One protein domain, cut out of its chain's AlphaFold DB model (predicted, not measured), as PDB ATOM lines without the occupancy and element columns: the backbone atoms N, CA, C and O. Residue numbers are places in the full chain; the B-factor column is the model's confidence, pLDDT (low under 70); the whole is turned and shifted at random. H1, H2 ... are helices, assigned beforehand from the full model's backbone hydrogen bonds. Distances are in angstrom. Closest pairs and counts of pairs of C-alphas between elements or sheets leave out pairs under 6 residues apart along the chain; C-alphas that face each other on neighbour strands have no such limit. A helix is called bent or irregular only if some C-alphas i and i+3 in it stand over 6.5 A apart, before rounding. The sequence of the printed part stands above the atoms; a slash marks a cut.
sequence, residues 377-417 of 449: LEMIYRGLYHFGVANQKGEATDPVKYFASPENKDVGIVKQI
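Overview. This is residues 377 to 417 of the 449 residues of the protein "DDE_Tnp_1 domain-containing protein" of Gloeothece citriformis (strain PCC 7424) (UniProt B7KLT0). One long, kinked helix, H1, makes one side; after H1 the backbone folds back along it through two short helices, H2 and H3, set steeply to H1, and the printed part finishes in a tail, residues 412 to 417. The 41 printed residues hold three named helices, H1, H2, H3 in chain order, and no named strand: all helix. The whole is compact, radius of gyration of the C-alphas 9.8 A, with an elongated outline of 33 by 18 by 14 A.

Arrangement. Start at H1, residues 377 to 392, with a kink of 35 degrees near Tyr 385. Its residues 380 to 387 alone touch H2, residues 399 to 404, at a steep tilt of 66 degrees; the closest C-alphas, Phe 387 and Pro 399, are 6.4 A apart. H3, residues 406 to 411, is close to H1 but not clearly touching, the closest C-alphas, Gly 383 and Val 411, being 6.2 A apart. H2 and H3 touch only at the corner, and only just, with 3 pairs of C-alphas within 8 A, the closest being Tyr 402 and Asn 408 at 6.9 A. Each O i to N i+4 pair is within hydrogen-bond range in H2, 10 of 12 in H1 and 0 of 2 in H3, where 1 of 3 O i to N i+3 pairs is.

Along the chain. Find C-alpha 377 at (81.742, 77.513, 125.517); H1 runs 22.8 A from there to C-alpha 392. H2 spans 8.4 A. H3 spans 10.3 A to C-alpha 411 at (71.393, 80.015, 120.860) and is irregular, C-alphas 407 and 410 being 7.8 A apart.

Size, cuts and confidence. The C-alphas farthest apart, Gln 392 and Ile 417, are 32.8 A apart. The printed part has no cut, and no link is long. No printed residue is under 70 in pLDDT.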
ATOM      1  N   LEU A 377      81.530  78.964 125.645       94.44
ATOM      2  CA  LEU A 377      81.742  77.513 125.517       94.44
ATOM      3  C   LEU A 377      80.557  76.700 126.049       94.44
ATOM      4  O   LEU A 377      80.236  75.648 125.510       94.44
ATOM      5  N   GLU A 378      79.890  77.198 127.092       93.69
ATOM      6  CA  GLU A 378      78.684  76.569 127.631       93.69
ATOM      7  C   GLU A 378      77.547  76.560 126.610       93.69
ATOM      8  O   GLU A 378      76.887  75.535 126.446       93.69
ATOM      9  N   MET A 379      77.338  77.675 125.905       95.75
ATOM     10  CA  MET A 379      76.285  77.746 124.894       95.75
ATOM     11  C   MET A 379      76.654  76.979 123.629       95.75
ATOM     12  O   MET A 379      75.762  76.399 123.031       95.75
ATOM     13  N   ILE A 380      77.939  76.870 123.273       95.44
ATOM     14  CA  ILE A 380      78.378  75.931 122.228       95.44
ATOM     15  C   ILE A 380      78.028  74.500 122.632       95.44
ATOM     16  O   ILE A 380      77.349  73.807 121.884       95.44
ATOM     17  N   TYR A 381      78.427  74.068 123.831       93.75
ATOM     18  CA  TYR A 381      78.151  72.710 124.304       93.75
ATOM     19  C   TYR A 381      76.650  72.384 124.282       93.75
ATOM     20  O   TYR A 381      76.246  71.356 123.746       93.75
ATOM     21  N   ARG A 382      75.812  73.278 124.823       91.94
ATOM     22  CA  ARG A 382      74.347  73.118 124.821       91.94
ATOM     23  C   ARG A 382      73.754  73.214 123.411       91.94
ATOM     24  O   ARG A 382      72.822  72.486 123.085       91.94
ATOM     25  N   GLY A 383      74.301  74.100 122.585       93.62
ATOM     26  CA  GLY A 383      73.866  74.384 121.221       93.62
ATOM     27  C   GLY A 383      74.065  73.222 120.258       93.62
ATOM     28  O   GLY A 383      73.363  73.136 119.256       93.62
ATOM     29  N   LEU A 384      74.962  72.284 120.567       93.12
ATOM     30  CA  LEU A 384      75.208  71.134 119.702       93.12
ATOM     31  C   LEU A 384      74.004  70.191 119.586       93.12
ATOM     32  O   LEU A 384      73.847  69.538 118.558       93.12
ATOM     33  N   TYR A 385      73.112  70.182 120.581       91.94
ATOM     34  CA  TYR A 385      71.803  69.542 120.442       91.94
ATOM     35  C   TYR A 385      70.978  70.183 119.316       91.94
ATOM     36  O   TYR A 385      70.432  69.478 118.470       91.94
ATOM     37  N   HIS A 386      70.911  71.517 119.284       94.25
ATOM     38  CA  HIS A 386      70.153  72.259 118.275       94.25
ATOM     39  C   HIS A 386      70.769  72.119 116.884       94.25
ATOM     40  O   HIS A 386      70.038  71.908 115.919       94.25
ATOM     41  N   PHE A 387      72.104  72.121 116.796       95.25
ATOM     42  CA  PHE A 387      72.802  71.771 115.563       95.25
ATOM     43  C   PHE A 387      72.428  70.363 115.084       95.25
ATOM     44  O   PHE A 387      72.061  70.206 113.927       95.25
ATOM     45  N   GLY A 388      72.465  69.354 115.963       93.75
ATOM     46  CA  GLY A 388      72.126  67.979 115.583       93.75
ATOM     47  C   GLY A 388      70.695  67.848 115.052       93.75
ATOM     48  O   GLY A 388      70.457  67.159 114.064       93.75
ATOM     49  N   VAL A 389      69.738  68.570 115.646       93.56
ATOM     50  CA  VAL A 389      68.358  68.633 115.133       93.56
ATOM     51  C   VAL A 389      68.299  69.293 113.753       93.56
ATOM     52  O   VAL A 389      67.617  68.776 112.871       93.56
ATOM     53  N   ALA A 390      69.000  70.411 113.546       94.62
ATOM     54  CA  ALA A 390      69.049  71.092 112.252       94.62
ATOM     55  C   ALA A 390      69.707  70.215 111.171       94.62
ATOM     56  O   ALA A 390      69.203  70.117 110.055       94.62
ATOM     57  N   ASN A 391      70.784  69.504 111.514       95.94
ATOM     58  CA  ASN A 391      71.470  68.589 110.606       95.94
ATOM     59  C   ASN A 391      70.586  67.408 110.190       95.94
ATOM     60  O   ASN A 391      70.479  67.107 109.005       95.94
ATOM     61  N   GLN A 392      69.847  66.808 111.127       93.06
ATOM     62  CA  GLN A 392      68.877  65.749 110.809       93.06
ATOM     63  C   GLN A 392      67.757  66.211 109.866       93.06
ATOM     64  O   GLN A 392      67.202  65.400 109.126       93.06
ATOM     65  N   LYS A 393      67.424  67.505 109.874       94.75
ATOM     66  CA  LYS A 393      66.464  68.108 108.939       94.75
ATOM     67  C   LYS A 393      67.089  68.555 107.613       94.75
ATOM     68  O   LYS A 393      66.362  69.006 106.735       94.75
ATOM     69  N   GLY A 394      68.411  68.457 107.465       94.50
ATOM     70  CA  GLY A 394      69.144  68.980 106.310       94.50
ATOM     71  C   GLY A 394      69.277  70.509 106.290       94.50
ATOM     72  O   GLY A 394      69.618  71.072 105.255       94.50
ATOM     73  N   GLU A 395      69.013  71.188 107.409       94.69
ATOM     74  CA  GLU A 395      69.068  72.653 107.541       94.69
ATOM     75  C   GLU A 395      70.493  73.163 107.840       94.69
ATOM     76  O   GLU A 395      70.797  74.334 107.625       94.69
ATOM     77  N   ALA A 396      71.387  72.300 108.333       95.50
ATOM     78  CA  ALA A 396      72.771  72.649 108.653       95.50
ATOM     79  C   ALA A 396      73.710  71.461 108.431       95.50
ATOM     80  O   ALA A 396      73.348  70.339 108.736       95.50
ATOM     81  N   THR A 397      74.931  71.698 107.954       95.75
ATOM     82  CA  THR A 397      75.930  70.631 107.718       95.75
ATOM     83  C   THR A 397      77.270  70.891 108.399       95.75
ATOM     84  O   THR A 397      78.084  69.983 108.535       95.75
ATOM     85  N   ASP A 398      77.505  72.123 108.853       96.56
ATOM     86  CA  ASP A 398      78.737  72.543 109.512       96.56
ATOM     87  C   ASP A 398      78.398  73.258 110.835       96.56
ATOM     88  O   ASP A 398      77.689  74.273 110.819       96.56
ATOM     89  N   PRO A 399      78.889  72.764 111.988       96.19
ATOM     90  CA  PRO A 399      78.576  73.352 113.287       96.19
ATOM     91  C   PRO A 399      79.159  74.760 113.462       96.19
ATOM     92  O   PRO A 399      78.535  75.599 114.108       96.19
ATOM     93  N   VAL A 400      80.321  75.061 112.873       97.38
ATOM     94  CA  VAL A 400      80.927  76.399 112.923       97.38
ATOM     95  C   VAL A 400      80.041  77.392 112.179       97.38
ATOM     96  O   VAL A 400      79.694  78.433 112.738       97.38
ATOM     97  N   LYS A 401      79.622  77.058 110.950       97.50
ATOM     98  CA  LYS A 401      78.720  77.915 110.161       97.50
ATOM     99  C   LYS A 401      77.357  78.067 110.827       97.50
ATOM    100  O   LYS A 401      76.826  79.174 110.862       97.50
ATOM    101  N   TYR A 402      76.827  76.994 111.408       97.56
ATOM    102  CA  TYR A 402      75.573  77.032 112.155       97.56
ATOM    103  C   TYR A 402      75.640  78.019 113.327       97.56
ATOM    104  O   TYR A 402      74.796  78.910 113.420       97.56
ATOM    105  N   PHE A 403      76.667  77.922 114.181       97.38
ATOM    106  CA  PHE A 403      76.822  78.811 115.339       97.38
ATOM    107  C   PHE A 403      77.204  80.247 114.976       97.38
ATOM    108  O   PHE A 403      76.957  81.157 115.769       97.38
ATOM    109  N   ALA A 404      77.814  80.459 113.810       96.38
ATOM    110  CA  ALA A 404      78.141  81.787 113.308       96.38
ATOM    111  C   ALA A 404      76.982  82.456 112.542       96.38
ATOM    112  O   ALA A 404      77.039  83.660 112.282       96.38
ATOM    113  N   SER A 405      75.936  81.707 112.178       95.88
ATOM    114  CA  SER A 405      74.813  82.234 111.400       95.88
ATOM    115  C   SER A 405      74.004  83.271 112.194       95.88
ATOM    116  O   SER A 405      73.636  83.014 113.346       95.88
ATOM    117  N   PRO A 406      73.644  84.422 111.587       92.56
ATOM    118  CA  PRO A 406      72.731  85.389 112.192       92.56
ATOM    119  C   PRO A 406      71.360  84.810 112.568       92.56
ATOM    120  O   PRO A 406      70.728  85.324 113.489       92.56
ATOM    121  N   GLU A 407      70.917  83.757 111.879       93.31
ATOM    122  CA  GLU A 407      69.624  83.100 112.103       93.31
ATOM    123  C   GLU A 407      69.583  82.319 113.425       93.31
ATOM    124  O   GLU A 407      68.520  82.202 114.022       93.31
ATOM    125  N   ASN A 408      70.742  81.877 113.932       93.56
ATOM    126  CA  ASN A 408      70.866  81.075 115.159       93.56
ATOM    127  C   ASN A 408      71.387  81.894 116.356       93.56
ATOM    128  O   ASN A 408      71.996  81.362 117.292       93.56
ATOM    129  N   LYS A 409      71.206  83.222 116.329       90.50
ATOM    130  CA  LYS A 409      71.643  84.121 117.416       90.50
ATOM    131  C   LYS A 409      70.946  83.829 118.749       90.50
ATOM    132  O   LYS A 409      71.518  84.109 119.804       90.50
ATOM    133  N   ASP A 410      69.746  83.260 118.712       92.44
ATOM    134  CA  ASP A 410      68.949  82.851 119.873       92.44
ATOM    135  C   ASP A 410      69.643  81.776 120.731       92.44
ATOM    136  O   ASP A 410      69.452  81.749 121.947       92.44
ATOM    137  N   VAL A 411      70.541  80.977 120.138       92.88
ATOM    138  CA  VAL A 411      71.393  80.015 120.860       92.88
ATOM    139  C   VAL A 411      72.333  80.722 121.849       92.88
ATOM    140  O   VAL A 411      72.831  80.105 122.786       92.88
ATOM    141  N   GLY A 412      72.588  82.027 121.697       93.44
ATOM    142  CA  GLY A 412      73.325  82.814 122.691       93.44
ATOM    143  C   GLY A 412      74.827  82.512 122.752       93.44
ATOM    144  O   GLY A 412      75.450  82.641 123.809       93.44
ATOM    145  N   ILE A 413      75.423  82.099 121.628       95.56
ATOM    146  CA  ILE A 413      76.858  81.790 121.520       95.56
ATOM    147  C   ILE A 413      77.728  83.014 121.835       95.56
ATOM    148  O   ILE A 413      78.727  82.905 122.554       95.56
ATOM    149  N   VAL A 414      77.338  84.186 121.328       94.62
ATOM    150  CA  VAL A 414      78.027  85.455 121.584       94.62
ATOM    151  C   VAL A 414      77.524  86.049 122.898       94.62
ATOM    152  O   VAL A 414      76.342  86.344 123.066       94.62
ATOM    153  N   LYS A 415      78.436  86.243 123.851       90.75
ATOM    154  CA  LYS A 415      78.136  86.836 125.157       90.75
ATOM    155  C   LYS A 415      77.704  88.289 124.994       90.75
ATOM    156  O   LYS A 415      78.392  89.086 124.359       90.75
ATOM    157  N   GLN A 416      76.625  88.655 125.678       83.06
ATOM    158  CA  GLN A 416      76.171  90.038 125.742       83.06
ATOM    159  C   GLN A 416      77.220  90.931 126.424       83.06
ATOM    160  O   GLN A 416      77.654  90.672 127.553       83.06
ATOM    161  N   ILE A 417      77.600  92.018 125.756       72.62
ATOM    162  CA  ILE A 417      78.526  93.015 126.296       72.62
ATOM    163  C   ILE A 417      77.765  93.871 127.315       72.62
ATOM    164  O   ILE A 417      76.891  94.653 126.961       72.62
TER     165      ILE A 417